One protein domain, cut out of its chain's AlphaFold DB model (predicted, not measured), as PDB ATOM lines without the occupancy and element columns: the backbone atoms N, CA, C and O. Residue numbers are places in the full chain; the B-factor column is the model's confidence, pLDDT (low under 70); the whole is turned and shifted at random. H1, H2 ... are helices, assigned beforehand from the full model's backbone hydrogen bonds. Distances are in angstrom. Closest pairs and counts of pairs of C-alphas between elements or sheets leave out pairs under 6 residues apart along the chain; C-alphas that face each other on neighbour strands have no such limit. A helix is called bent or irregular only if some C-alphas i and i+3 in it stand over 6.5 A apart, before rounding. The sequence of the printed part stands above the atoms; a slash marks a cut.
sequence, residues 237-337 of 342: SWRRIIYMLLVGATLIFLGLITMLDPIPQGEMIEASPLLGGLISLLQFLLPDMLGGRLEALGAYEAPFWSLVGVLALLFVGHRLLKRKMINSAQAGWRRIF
ATOM      1  N   SER A 237       5.097 -23.126  42.226       93.94
ATOM      2  CA  SER A 237       5.104 -23.786  40.911       93.94
ATOM      3  C   SER A 237       3.689 -24.077  40.405       93.94
ATOM      4  O   SER A 237       3.360 -23.732  39.272       93.94
ATOM      5  N   TRP A 238       2.797 -24.587  41.259       95.94
ATOM      6  CA  TRP A 238       1.386 -24.753  40.889       95.94
ATOM      7  C   TRP A 238       0.682 -23.421  40.604       95.94
ATOM      8  O   TRP A 238      -0.134 -23.337  39.687       95.94
ATOM      9  N   ARG A 239       1.023 -22.341  41.324       94.75
ATOM     10  CA  ARG A 239       0.505 -20.996  41.012       94.75
ATOM     11  C   ARG A 239       0.962 -20.509  39.639       94.75
ATOM     12  O   ARG A 239       0.188 -19.812  38.988       94.75
ATOM     13  N   ARG A 240       2.171 -20.871  39.187       91.94
ATOM     14  CA  ARG A 240       2.643 -20.574  37.820       91.94
ATOM     15  C   ARG A 240       1.781 -21.287  36.781       91.94
ATOM     16  O   ARG A 240       1.380 -20.651  35.815       91.94
ATOM     17  N   ILE A 241       1.431 -22.554  37.015       91.62
ATOM     18  CA  ILE A 241       0.533 -23.312  36.129       91.62
ATOM     19  C   ILE A 241      -0.848 -22.645  36.064       91.62
ATOM     20  O   ILE A 241      -1.320 -22.338  34.974       91.62
ATOM     21  N   ILE A 242      -1.463 -22.331  37.214       94.12
ATOM     22  CA  ILE A 242      -2.760 -21.626  37.248       94.12
ATOM     23  C   ILE A 242      -2.684 -20.271  36.538       94.12
ATOM     24  O   ILE A 242      -3.616 -19.904  35.832       94.12
ATOM     25  N   TYR A 243      -1.586 -19.530  36.702       91.25
ATOM     26  CA  TYR A 243      -1.371 -18.277  35.981       91.25
ATOM     27  C   TYR A 243      -1.370 -18.487  34.457       91.25
ATOM     28  O   TYR A 243      -2.075 -17.763  33.761       91.25
ATOM     29  N   MET A 244      -0.643 -19.485  33.940       90.56
ATOM     30  CA  MET A 244      -0.614 -19.761  32.496       90.56
ATOM     31  C   MET A 244      -1.997 -20.154  31.970       90.56
ATOM     32  O   MET A 244      -2.402 -19.678  30.914       90.56
ATOM     33  N   LEU A 245      -2.750 -20.955  32.731       92.38
ATOM     34  CA  LEU A 245      -4.131 -21.307  32.393       92.38
ATOM     35  C   LEU A 245      -5.057 -20.084  32.399       92.38
ATOM     36  O   LEU A 245      -5.874 -19.943  31.497       92.38
ATOM     37  N   LEU A 246      -4.915 -19.181  33.375       92.31
ATOM     38  CA  LEU A 246      -5.706 -17.950  33.469       92.31
ATOM     39  C   LEU A 246      -5.452 -17.028  32.271       92.31
ATOM     40  O   LEU A 246      -6.401 -16.535  31.659       92.31
ATOM     41  N   VAL A 247      -4.180 -16.805  31.930       88.56
ATOM     42  CA  VAL A 247      -3.800 -15.991  30.769       88.56
ATOM     43  C   VAL A 247      -4.271 -16.656  29.483       88.56
ATOM     44  O   VAL A 247      -4.898 -15.990  28.669       88.56
ATOM     45  N   GLY A 248      -4.053 -17.964  29.327       87.06
ATOM     46  CA  GLY A 248      -4.520 -18.725  28.170       87.06
ATOM     47  C   GLY A 248      -6.037 -18.640  27.986       87.06
ATOM     48  O   GLY A 248      -6.493 -18.285  26.908       87.06
ATOM     49  N   ALA A 249      -6.817 -18.863  29.047       89.44
ATOM     50  CA  ALA A 249      -8.274 -18.728  29.017       89.44
ATOM     51  C   ALA A 249      -8.716 -17.298  28.663       89.44
ATOM     52  O   ALA A 249      -9.639 -17.118  27.874       89.44
ATOM     53  N   THR A 250      -8.026 -16.279  29.189       87.25
ATOM     54  CA  THR A 250      -8.299 -14.872  28.848       87.25
ATOM     55  C   THR A 250      -7.988 -14.579  27.375       87.25
ATOM     56  O   THR A 250      -8.773 -13.923  26.705       87.25
ATOM     57  N   LEU A 251      -6.869 -15.076  26.841       86.00
ATOM     58  CA  LEU A 251      -6.501 -14.881  25.435       86.00
ATOM     59  C   LEU A 251      -7.445 -15.621  24.486       86.00
ATOM     60  O   LEU A 251      -7.840 -15.055  23.474       86.00
ATOM     61  N   ILE A 252      -7.847 -16.848  24.833       85.19
ATOM     62  CA  ILE A 252      -8.867 -17.600  24.092       85.19
ATOM     63  C   ILE A 252     -10.168 -16.803  24.070       85.19
ATOM     64  O   ILE A 252     -10.760 -16.655  23.012       85.19
ATOM     65  N   PHE A 253     -10.585 -16.230  25.200       85.56
ATOM     66  CA  PHE A 253     -11.790 -15.406  25.251       85.56
ATOM     67  C   PHE A 253     -11.735 -14.197  24.329       85.56
ATOM     68  O   PHE A 253     -12.653 -13.969  23.548       85.56
ATOM     69  N   LEU A 254     -10.643 -13.436  24.412       83.19
ATOM     70  CA  LEU A 254     -10.439 -12.258  23.580       83.19
ATOM     71  C   LEU A 254     -10.381 -12.643  22.097       83.19
ATOM     72  O   LEU A 254     -10.979 -11.959  21.275       83.19
ATOM     73  N   GLY A 255      -9.727 -13.758  21.764       82.44
ATOM     74  CA  GLY A 255      -9.702 -14.303  20.409       82.44
ATOM     75  C   GLY A 255     -11.078 -14.761  19.923       82.44
ATOM     76  O   GLY A 255     -11.429 -14.511  18.781       82.44
ATOM     77  N   LEU A 256     -11.894 -15.378  20.779       82.88
ATOM     78  CA  LEU A 256     -13.263 -15.747  20.417       82.88
ATOM     79  C   LEU A 256     -14.104 -14.507  20.116       82.88
ATOM     80  O   LEU A 256     -14.796 -14.501  19.107       82.88
ATOM     81  N   ILE A 257     -13.988 -13.442  20.920       81.50
ATOM     82  CA  ILE A 257     -14.691 -12.172  20.673       81.50
ATOM     83  C   ILE A 257     -14.310 -11.584  19.311       81.50
ATOM     84  O   ILE A 257     -15.180 -11.087  18.604       81.50
ATOM     85  N   THR A 258     -13.035 -11.628  18.913       79.25
ATOM     86  CA  THR A 258     -12.610 -11.065  17.619       79.25
ATOM     87  C   THR A 258     -13.045 -11.898  16.416       79.25
ATOM     88  O   THR A 258     -13.132 -11.349  15.317       79.25
ATOM     89  N   MET A 259     -13.326 -13.187  16.616       83.56
ATOM     90  CA  MET A 259     -13.857 -14.093  15.593       83.56
ATOM     91  C   MET A 259     -15.381 -14.010  15.445       83.56
ATOM     92  O   MET A 259     -15.913 -14.604  14.512       83.56
ATOM     93  N   LEU A 260     -16.087 -13.317  16.347       83.62
ATOM     94  CA  LEU A 260     -17.524 -13.105  16.202       83.62
ATOM     95  C   LEU A 260     -17.804 -12.172  15.025       83.62
ATOM     96  O   LEU A 260     -17.153 -11.131  14.868       83.62
ATOM     97  N   ASP A 261     -18.813 -12.538  14.237       82.75
ATOM     98  CA  ASP A 261     -19.367 -11.646  13.232       82.75
ATOM     99  C   ASP A 261     -20.024 -10.454  13.943       82.75
ATOM    100  O   ASP A 261     -20.793 -10.643  14.894       82.75
ATOM    101  N   PRO A 262     -19.692  -9.214  13.548       79.50
ATOM    102  CA  PRO A 262     -20.285  -8.036  14.154       79.50
ATOM    103  C   PRO A 262     -21.778  -7.982  13.832       79.50
ATOM    104  O   PRO A 262     -22.186  -8.251  12.701       79.50
ATOM    105  N   ILE A 263     -22.589  -7.590  14.812       72.50
ATOM    106  CA  ILE A 263     -24.021  -7.409  14.576       72.50
ATOM    107  C   ILE A 263     -24.234  -6.136  13.737       72.50
ATOM    108  O   ILE A 263     -23.681  -5.084  14.083       72.50
ATOM    109  N   PRO A 264     -25.031  -6.189  12.652       68.88
ATOM    110  CA  PRO A 264     -25.431  -5.007  11.897       68.88
ATOM    111  C   PRO A 264     -26.124  -3.958  12.780       68.88
ATOM    112  O   PRO A 264     -26.911  -4.281  13.669       68.88
ATOM    113  N   GLN A 265     -25.872  -2.676  12.510       62.09
ATOM    114  CA  GLN A 265     -26.491  -1.580  13.261       62.09
ATOM    115  C   GLN A 265     -28.027  -1.661  13.190       62.09
ATOM    116  O   GLN A 265     -28.606  -1.565  12.110       62.09
ATOM    117  N   GLY A 266     -28.675  -1.806  14.350       61.22
ATOM    118  CA  GLY A 266     -30.136  -1.864  14.483       61.22
ATOM    119  C   GLY A 266     -30.710  -3.256  14.763       61.22
ATOM    120  O   GLY A 266     -31.886  -3.347  15.111       61.22
ATOM    121  N   GLU A 267     -29.907  -4.321  14.680       67.00
ATOM    122  CA  GLU A 267     -30.300  -5.647  15.164       67.00
ATOM    123  C   GLU A 267     -29.981  -5.794  16.657       67.00
ATOM    124  O   GLU A 267     -28.886  -5.484  17.122       67.00
ATOM    125  N   MET A 268     -30.967  -6.261  17.425       63.19
ATOM    126  CA  MET A 268     -30.843  -6.501  18.861       63.19
ATOM    127  C   MET A 268     -30.835  -8.005  19.105       63.19
ATOM    128  O   MET A 268     -31.806  -8.688  18.783       63.19
ATOM    129  N   ILE A 269     -29.762  -8.519  19.705       69.75
ATOM    130  CA  ILE A 269     -29.742  -9.889  20.218       69.75
ATOM    131  C   ILE A 269     -30.209  -9.871  21.671       69.75
ATOM    132  O   ILE A 269     -29.679  -9.124  22.496       69.75
ATOM    133  N   GLU A 270     -31.210 -10.695  21.981       73.75
ATOM    134  CA  GLU A 270     -31.729 -10.861  23.339       73.75
ATOM    135  C   GLU A 270     -30.714 -11.610  24.215       73.75
ATOM    136  O   GLU A 270     -30.760 -12.829  24.364       73.75
ATOM    137  N   ALA A 271     -29.782 -10.865  24.805       81.69
ATOM    138  CA  ALA A 271     -28.995 -11.343  25.931       81.69
ATOM    139  C   ALA A 271     -29.840 -11.321  27.218       81.69
ATOM    140  O   ALA A 271     -30.707 -10.465  27.415       81.69
ATOM    141  N   SER A 272     -29.525 -12.214  28.149       87.75
ATOM    142  CA  SER A 272     -29.982 -12.168  29.532       87.75
ATOM    143  C   SER A 272     -29.707 -10.787  30.151       87.75
ATOM    144  O   SER A 272     -28.687 -10.159  29.845       87.75
ATOM    145  N   PRO A 273     -30.552 -10.307  31.086       89.75
ATOM    146  CA  PRO A 273     -30.420  -8.960  31.650       89.75
ATOM    147  C   PRO A 273     -29.037  -8.670  32.245       89.75
ATOM    148  O   PRO A 273     -28.529  -7.553  32.164       89.75
ATOM    149  N   LEU A 274     -28.413  -9.692  32.835       89.38
ATOM    150  CA  LEU A 274     -27.110  -9.563  33.469       89.38
ATOM    151  C   LEU A 274     -25.981  -9.441  32.436       89.38
ATOM    152  O   LEU A 274     -25.106  -8.589  32.598       89.38
ATOM    153  N   LEU A 275     -26.010 -10.245  31.367       87.12
ATOM    154  CA  LEU A 275     -25.031 -10.138  30.286       87.12
ATOM    155  C   LEU A 275     -25.232  -8.850  29.478       87.12
ATOM    156  O   LEU A 275     -24.261  -8.144  29.220       87.12
ATOM    157  N   GLY A 276     -26.477  -8.490  29.159       86.38
ATOM    158  CA  GLY A 276     -26.804  -7.242  28.465       86.38
ATOM    159  C   GLY A 276     -26.336  -5.997  29.227       86.38
ATOM    160  O   GLY A 276     -25.748  -5.087  28.636       86.38
ATOM    161  N   GLY A 277     -26.501  -5.978  30.556       87.56
ATOM    162  CA  GLY A 277     -25.971  -4.907  31.406       87.56
ATOM    163  C   GLY A 277     -24.440  -4.818  31.383       87.56
ATOM    164  O   GLY A 277     -23.885  -3.722  31.313       87.56
ATOM    165  N   LEU A 278     -23.746  -5.963  31.387       87.50
ATOM    166  CA  LEU A 278     -22.286  -6.007  31.274       87.50
ATOM    167  C   LEU A 278     -21.799  -5.520  29.903       87.50
ATOM    168  O   LEU A 278     -20.858  -4.731  29.848       87.50
ATOM    169  N   ILE A 279     -22.435  -5.960  28.814       85.62
ATOM    170  CA  ILE A 279     -22.122  -5.517  27.447       85.62
ATOM    171  C   ILE A 279     -22.268  -3.994  27.349       85.62
ATOM    172  O   ILE A 279     -21.340  -3.327  26.899       85.62
ATOM    173  N   SER A 280     -23.367  -3.442  27.872       85.25
ATOM    174  CA  SER A 280     -23.622  -1.994  27.886       85.25
ATOM    175  C   SER A 280     -22.533  -1.216  28.636       85.25
ATOM    176  O   SER A 280     -22.055  -0.178  28.177       85.25
ATOM    177  N   LEU A 281     -22.090  -1.735  29.786       87.56
ATOM    178  CA  LEU A 281     -20.987  -1.142  30.545       87.56
ATOM    179  C   LEU A 281     -19.663  -1.198  29.767       87.56
ATOM    180  O   LEU A 281     -18.908  -0.226  29.763       87.56
ATOM    181  N   LEU A 282     -19.365  -2.329  29.124       83.56
ATOM    182  CA  LEU A 282     -18.141  -2.499  28.342       83.56
ATOM    183  C   LEU A 282     -18.123  -1.585  27.114       83.56
ATOM    184  O   LEU A 282     -17.089  -0.982  26.846       83.56
ATOM    185  N   GLN A 283     -19.250  -1.422  26.424       81.62
ATOM    186  CA  GLN A 283     -19.395  -0.464  25.322       81.62
ATOM    187  C   GLN A 283     -19.168   0.976  25.782       81.62
ATOM    188  O   GLN A 283     -18.480   1.732  25.106       81.62
ATOM    189  N   PHE A 284     -19.701   1.354  26.948       85.44
ATOM    190  CA  PHE A 284     -19.469   2.681  27.515       85.44
ATOM    191  C   PHE A 284     -17.978   2.948  27.784       85.44
ATOM    192  O   PHE A 284     -17.498   4.060  27.572       85.44
ATOM    193  N   LEU A 285     -17.232   1.933  28.237       85.00
ATOM    194  CA  LEU A 285     -15.800   2.052  28.537       85.00
ATOM    195  C   LEU A 285     -14.895   1.921  27.301       85.00
ATOM    196  O   LEU A 285     -13.802   2.487  27.290       85.00
ATOM    197  N   LEU A 286     -15.317   1.160  26.291       82.69
ATOM    198  CA  LEU A 286     -14.560   0.840  25.075       82.69
ATOM    199  C   LEU A 286     -15.409   1.125  23.818       82.69
ATOM    200  O   LEU A 286     -15.688   0.195  23.053       82.69
ATOM    201  N   PRO A 287     -15.839   2.381  23.593       74.81
ATOM    202  CA  PRO A 287     -16.741   2.704  22.494       74.81
ATOM    203  C   PRO A 287     -16.095   2.370  21.145       74.81
ATOM    204  O   PRO A 287     -14.961   2.766  20.874       74.81
ATOM    205  N   ASP A 288     -16.812   1.595  20.329       70.62
ATOM    206  CA  ASP A 288     -16.464   1.179  18.961       70.62
ATOM    207  C   ASP A 288     -15.115   0.461  18.749       70.62
ATOM    208  O   ASP A 288     -14.788   0.095  17.620       70.62
ATOM    209  N   MET A 289     -14.356   0.130  19.802       72.94
ATOM    210  CA  MET A 289     -13.079  -0.594  19.654       72.94
ATOM    211  C   MET A 289     -13.240  -2.008  19.078       72.94
ATOM    212  O   MET A 289     -12.299  -2.559  18.508       72.94
ATOM    213  N   LEU A 290     -14.420  -2.607  19.246       71.31
ATOM    214  CA  LEU A 290     -14.715  -3.975  18.817       71.31
ATOM    215  C   LEU A 290     -15.733  -4.045  17.671       71.31
ATOM    216  O   LEU A 290     -15.996  -5.144  17.190       71.31
ATOM    217  N   GLY A 291     -16.228  -2.899  17.188       68.81
ATOM    218  CA  GLY A 291     -17.060  -2.780  15.986       68.81
ATOM    219  C   GLY A 291     -18.307  -3.664  15.977       68.81
ATOM    220  O   GLY A 291     -18.485  -4.406  15.020       68.81
ATOM    221  N   GLY A 292     -19.128  -3.647  17.032       74.19
ATOM    222  CA  GLY A 292     -20.376  -4.428  17.081       74.19
ATOM    223  C   GLY A 292     -20.225  -5.897  17.516       74.19
ATOM    224  O   GLY A 292     -21.196  -6.655  17.516       74.19
ATOM    225  N   ARG A 293     -19.004  -6.343  17.857       81.00
ATOM    226  CA  ARG A 293     -18.727  -7.733  18.279       81.00
ATOM    227  C   ARG A 293     -19.029  -8.017  19.751       81.00
ATOM    228  O   ARG A 293     -19.113  -9.180  20.135       81.00
ATOM    229  N   LEU A 294     -19.155  -6.992  20.597       80.12
ATOM    230  CA  LEU A 294     -19.505  -7.199  22.010       80.12
ATOM    231  C   LEU A 294     -20.968  -7.609  22.151       80.12
ATOM    232  O   LEU A 294     -21.310  -8.431  22.989       80.12
ATOM    233  N   GLU A 295     -21.811  -7.060  21.294       80.50
ATOM    234  CA  GLU A 295     -23.231  -7.320  21.172       80.50
ATOM    235  C   GLU A 295     -23.463  -8.763  20.717       80.50
ATOM    236  O   GLU A 295     -24.344  -9.447  21.241       80.50
ATOM    237  N   ALA A 296     -22.600  -9.268  19.824       83.19
ATOM    238  CA  ALA A 296     -22.623 -10.654  19.361       83.19
ATOM    239  C   ALA A 296     -22.452 -11.666  20.506       83.19
ATOM    240  O   ALA A 296     -22.966 -12.778  20.407       83.19
ATOM    241  N   LEU A 297     -21.819 -11.294  21.634       81.75
ATOM    242  CA  LEU A 297     -21.720 -12.172  22.812       81.75
ATOM    243  C   LEU A 297     -23.088 -12.569  23.370       81.75
ATOM    244  O   LEU A 297     -23.199 -13.646  23.957       81.75
ATOM    245  N   GLY A 298     -24.119 -11.744  23.163       81.94
ATOM    246  CA  GLY A 298     -25.490 -12.054  23.559       81.94
ATOM    247  C   GLY A 298     -26.026 -13.340  22.927       81.94
ATOM    248  O   GLY A 298     -26.800 -14.049  23.558       81.94
ATOM    249  N   ALA A 299     -25.559 -13.709  21.728       83.81
ATOM    250  CA  ALA A 299     -25.953 -14.955  21.066       83.81
ATOM    251  C   ALA A 299     -25.224 -16.188  21.622       83.81
ATOM    252  O   ALA A 299     -25.639 -17.323  21.388       83.81
ATOM    253  N   TYR A 300     -24.134 -15.979  22.364       85.06
ATOM    254  CA  TYR A 300     -23.238 -17.024  22.853       85.06
ATOM    255  C   TYR A 300     -23.155 -17.024  24.385       85.06
ATOM    256  O   TYR A 300     -22.080 -17.207  24.966       85.06
ATOM    257  N   GLU A 301     -24.299 -16.863  25.056       86.75
ATOM    258  CA  GLU A 301     -24.363 -16.779  26.520       86.75
ATOM    259  C   GLU A 301     -23.769 -18.002  27.226       86.75
ATOM    260  O   GLU A 301     -22.994 -17.864  28.173       86.75
ATOM    261  N   ALA A 302     -24.114 -19.213  26.782       87.31
ATOM    262  CA  ALA A 302     -23.644 -20.439  27.424       87.31
ATOM    263  C   ALA A 302     -22.105 -20.592  27.344       87.31
ATOM    264  O   ALA A 302     -21.482 -20.818  28.390       87.31
ATOM    265  N   PRO A 303     -21.451 -20.415  26.173       85.81
ATOM    266  CA  PRO A 303     -19.992 -20.320  26.084       85.81
ATOM    267  C   PRO A 303     -19.386 -19.208  26.952       85.81
ATOM    268  O   PRO A 303     -18.394 -19.456  27.643       85.81
ATOM    269  N   PHE A 304     -19.991 -18.013  26.964       87.44
ATOM    270  CA  PHE A 304     -19.539 -16.892  27.792       87.44
ATOM    271  C   PHE A 304     -19.530 -17.271  29.281       87.44
ATOM    272  O   PHE A 304     -18.492 -17.188  29.943       87.44
ATOM    273  N   TRP A 305     -20.652 -17.773  29.804       90.25
ATOM    274  CA  TRP A 305     -20.776 -18.169  31.208       90.25
ATOM    275  C   TRP A 305     -19.889 -19.354  31.581       90.25
ATOM    276  O   TRP A 305     -19.324 -19.371  32.677       90.25
ATOM    277  N   SER A 306     -19.702 -20.310  30.669       90.94
ATOM    278  CA  SER A 306     -18.769 -21.425  30.873       90.94
ATOM    279  C   SER A 306     -17.348 -20.916  31.098       90.94
ATOM    280  O   SER A 306     -16.674 -21.335  32.041       90.94
ATOM    281  N   LEU A 307     -16.900 -19.957  30.288       89.44
ATOM    282  CA  LEU A 307     -15.584 -19.365  30.460       89.44
ATOM    283  C   LEU A 307     -15.487 -18.535  31.746       89.44
ATOM    284  O   LEU A 307     -14.493 -18.655  32.463       89.44
ATOM    285  N   VAL A 308     -16.496 -17.721  32.067       90.62
ATOM    286  CA  VAL A 308     -16.527 -16.988  33.344       90.62
ATOM    287  C   VAL A 308     -16.394 -17.966  34.518       90.62
ATOM    288  O   VAL A 308     -15.611 -17.720  35.437       90.62
ATOM    289  N   GLY A 309     -17.070 -19.116  34.449       94.81
ATOM    290  CA  GLY A 309     -16.924 -20.214  35.404       94.81
ATOM    291  C   GLY A 309     -15.493 -20.757  35.482       94.81
ATOM    292  O   GLY A 309     -14.948 -20.889  36.580       94.81
ATOM    293  N   VAL A 310     -14.841 -21.006  34.341       95.38
ATOM    294  CA  VAL A 310     -13.428 -21.434  34.287       95.38
ATOM    295  C   VAL A 310     -12.505 -20.395  34.931       95.38
ATOM    296  O   VAL A 310     -11.684 -20.747  35.781       95.38
ATOM    297  N   LEU A 311     -12.649 -19.113  34.587       93.31
ATOM    298  CA  LEU A 311     -11.852 -18.029  35.168       93.31
ATOM    299  C   LEU A 311     -12.079 -17.914  36.684       93.31
ATOM    300  O   LEU A 311     -11.117 -17.747  37.437       93.31
ATOM    301  N   ALA A 312     -13.322 -18.073  37.150       94.38
ATOM    302  CA  ALA A 312     -13.655 -18.082  38.572       94.38
ATOM    303  C   ALA A 312     -13.005 -19.266  39.311       94.38
ATOM    304  O   ALA A 312     -12.411 -19.074  40.376       94.38
ATOM    305  N   LEU A 313     -13.040 -20.474  38.737       97.06
ATOM    306  CA  LEU A 313     -12.379 -21.658  39.299       97.06
ATOM    307  C   LEU A 313     -10.858 -21.474  39.382       97.06
ATOM    308  O   LEU A 313     -10.258 -21.744  40.427       97.06
ATOM    309  N   LEU A 314     -10.235 -20.956  38.320       95.81
ATOM    310  CA  LEU A 314      -8.805 -20.635  38.305       95.81
ATOM    311  C   LEU A 314      -8.458 -19.580  39.363       95.81
ATOM    312  O   LEU A 314      -7.450 -19.711  40.060       95.81
ATOM    313  N   PHE A 315      -9.309 -18.570  39.545       93.25
ATOM    314  CA  PHE A 315      -9.129 -17.546  40.570       93.25
ATOM    315  C   PHE A 315      -9.237 -18.104  42.000       93.25
ATOM    316  O   PHE A 315      -8.416 -17.772  42.863       93.25
ATOM    317  N   VAL A 316     -10.196 -18.997  42.262       95.75
ATOM    318  CA  VAL A 316     -10.304 -19.706  43.550       95.75
ATOM    319  C   VAL A 316      -9.061 -20.563  43.788       95.75
ATOM    320  O   VAL A 316      -8.432 -20.449  44.845       95.75
ATOM    321  N   GLY A 317      -8.644 -21.354  42.796       96.12
ATOM    322  CA  GLY A 317      -7.419 -22.154  42.857       96.12
ATOM    323  C   GLY A 317      -6.180 -21.299  43.145       96.12
ATOM    324  O   GLY A 317      -5.385 -21.627  44.029       96.12
ATOM    325  N   HIS A 318      -6.060 -20.142  42.487       93.62
ATOM    326  CA  HIS A 318      -4.999 -19.166  42.735       93.62
ATOM    327  C   HIS A 318      -4.967 -18.708  44.200       93.62
ATOM    328  O   HIS A 318      -3.897 -18.699  44.822       93.62
ATOM    329  N   ARG A 319      -6.124 -18.340  44.772       94.56
ATOM    330  CA  ARG A 319      -6.233 -17.898  46.174       94.56
ATOM    331  C   ARG A 319      -5.876 -19.009  47.157       94.56
ATOM    332  O   ARG A 319      -5.136 -18.759  48.110       94.56
ATOM    333  N   LEU A 320      -6.355 -20.229  46.919       97.12
ATOM    334  CA  LEU A 320      -6.059 -21.387  47.765       97.12
ATOM    335  C   LEU A 320      -4.562 -21.706  47.777       97.12
ATOM    336  O   LEU A 320      -3.977 -21.866  48.850       97.12
ATOM    337  N   LEU A 321      -3.920 -21.739  46.608       96.69
ATOM    338  CA  LEU A 321      -2.480 -21.970  46.521       96.69
ATOM    339  C   LEU A 321      -1.670 -20.829  47.144       96.69
ATOM    340  O   LEU A 321      -0.684 -21.103  47.825       96.69
ATOM    341  N   LYS A 322      -2.084 -19.562  46.972       94.69
ATOM    342  CA  LYS A 322      -1.449 -18.418  47.654       94.69
ATOM    343  C   LYS A 322      -1.486 -18.607  49.173       94.69
ATOM    344  O   LYS A 322      -0.459 -18.445  49.824       94.69
ATOM    345  N   ARG A 323      -2.636 -19.006  49.726       95.44
ATOM    346  CA  ARG A 323      -2.782 -19.283  51.162       95.44
ATOM    347  C   ARG A 323      -1.893 -20.444  51.613       95.44
ATOM    348  O   ARG A 323      -1.194 -20.302  52.606       95.44
ATOM    349  N   LYS A 324      -1.869 -21.560  50.875       97.00
ATOM    350  CA  LYS A 324      -1.001 -22.713  51.184       97.00
ATOM    351  C   LYS A 324       0.488 -22.344  51.170       97.00
ATOM    352  O   LYS A 324       1.213 -22.720  52.085       97.00
ATOM    353  N   MET A 325       0.917 -21.571  50.174       95.31
ATOM    354  CA  MET A 325       2.281 -21.047  50.048       95.31
ATOM    355  C   MET A 325       2.671 -20.197  51.269       95.31
ATOM    356  O   MET A 325       3.673 -20.479  51.924       95.31
ATOM    357  N   ILE A 326       1.844 -19.208  51.626       93.44
ATOM    358  CA  ILE A 326       2.094 -18.327  52.779       93.44
ATOM    359  C   ILE A 326       2.092 -19.120  54.088       93.44
ATOM    360  O   ILE A 326       3.022 -18.987  54.875       93.44
ATOM    361  N   ASN A 327       1.101 -19.991  54.305       95.25
ATOM    362  CA  ASN A 327       1.012 -20.805  55.520       95.25
ATOM    363  C   ASN A 327       2.244 -21.707  55.695       95.25
ATOM    364  O   ASN A 327       2.713 -21.886  56.815       95.25
ATOM    365  N   SER A 328       2.770 -22.265  54.599       95.62
ATOM    366  CA  SER A 328       3.994 -23.072  54.627       95.62
ATOM    367  C   SER A 328       5.193 -22.235  55.071       95.62
ATOM    368  O   SER A 328       5.901 -22.629  55.992       95.62
ATOM    369  N   ALA A 329       5.384 -21.047  54.486       93.69
ATOM    370  CA  ALA A 329       6.463 -20.143  54.887       93.69
ATOM    371  C   ALA A 329       6.319 -19.688  56.352       93.69
ATOM    372  O   ALA A 329       7.286 -19.718  57.108       93.69
ATOM    373  N   GLN A 330       5.104 -19.337  56.783       93.19
ATOM    374  CA  GLN A 330       4.814 -18.966  58.172       93.19
ATOM    375  C   GLN A 330       5.141 -20.091  59.156       93.19
ATOM    376  O   GLN A 330       5.672 -19.814  60.228       93.19
ATOM    377  N   ALA A 331       4.842 -21.349  58.818       92.56
ATOM    378  CA  ALA A 331       5.180 -22.491  59.666       92.56
ATOM    379  C   ALA A 331       6.698 -22.611  59.881       92.56
ATOM    380  O   ALA A 331       7.136 -22.808  61.014       92.56
ATOM    381  N   GLY A 332       7.487 -22.410  58.821       90.81
ATOM    382  CA  GLY A 332       8.945 -22.356  58.913       90.81
ATOM    383  C   GLY A 332       9.419 -21.206  59.806       90.81
ATOM    384  O   GLY A 332      10.148 -21.429  60.771       90.81
ATOM    385  N   TRP A 333       8.957 -19.980  59.543       89.00
ATOM    386  CA  TRP A 333       9.378 -18.803  60.309       89.00
ATOM    387  C   TRP A 333       8.981 -18.855  61.782       89.00
ATOM    388  O   TRP A 333       9.782 -18.464  62.622       89.00
ATOM    389  N   ARG A 334       7.808 -19.403  62.122       87.50
ATOM    390  CA  ARG A 334       7.391 -19.614  63.522       87.50
ATOM    391  C   ARG A 334       8.305 -20.572  64.280       87.50
ATOM    392  O   ARG A 334       8.363 -20.521  65.505       87.50
ATOM    393  N   ARG A 335       8.992 -21.478  63.577       84.69
ATOM    394  CA  ARG A 335       9.958 -22.393  64.194       84.69
ATOM    395  C   ARG A 335      11.286 -21.698  64.500       84.69
ATOM    396  O   ARG A 335      11.909 -22.029  65.509       84.69
ATOM    397  N   ILE A 336      11.689 -20.746  63.655       80.94
ATOM    398  CA  ILE A 336      12.875 -19.901  63.857       80.94
ATOM    399  C   ILE A 336      12.594 -18.851  64.940       80.94
ATOM    400  O   ILE A 336      13.315 -18.784  65.932       80.94
ATOM    401  N   PHE A 337      11.504 -18.098  64.785       75.62
ATOM    402  CA  PHE A 337      11.010 -17.095  65.724       75.62
ATOM    403  C   PHE A 337       9.678 -17.555  66.303       75.62
ATOM    404  O   PHE A 337       8.631 -17.300  65.696       75.62
TER     405      PHE A 337
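AT A GLANCE: This is residues 237 to 337 of the 342 residues of the protein "DUF2235 domain-containing protein" of endosymbiont of Riftia pachyptila (vent Ph05) (UniProt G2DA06). Two long helices, H1 and H3, lie side by side and run opposite ways; the short H2 crosses at one end, packed on H3's residues 294 to 301, and at the other end residues 326 to 337 stick out. The printed part has 101 residues, 80 of them in three named helices in the order H1, H2, H3, with no named strand; the class is all helix. They make a rod of 68 by 24 by 23 A, only just extended, close to loose (radius of gyration of the C-alphas 19.2 A).

HOW THE PARTS SIT: H1, residues 237 to 259, touches H3, residues 293 to 336, at a shallow tilt of 12 degrees, opposite ways; their closest C-alphas, of Arg 239 and His 318, are 6.1 A apart. H2, residues 273 to 285, is apart from H1. It touches residues 294 to 301 of H3 alone, about perpendicular at 83 degrees; the closest C-alphas, of Ile 279 and Leu 294, are 6.3 A apart. H3 has a kink of 97 degrees near residue 300 and is irregular: C-alphas 299 and 302 are 8.7 A apart. Every O i to N i+4 pair is within hydrogen-bond range in H1 and H2, and 33 of 40 in H3.

IN THESE COORDINATES: H1 spans 33.1 A from C-alpha 237 at (5.104, -23.786, 40.911), H2 18.6 A, and H3 56.8 A to C-alpha 336 at (12.875, -19.901, 63.857).

THE WHOLE: The printed part has no cut. The H1 to H2 link is long, 13 residues. Residues 264 to 269 and 291 have pLDDT under 70.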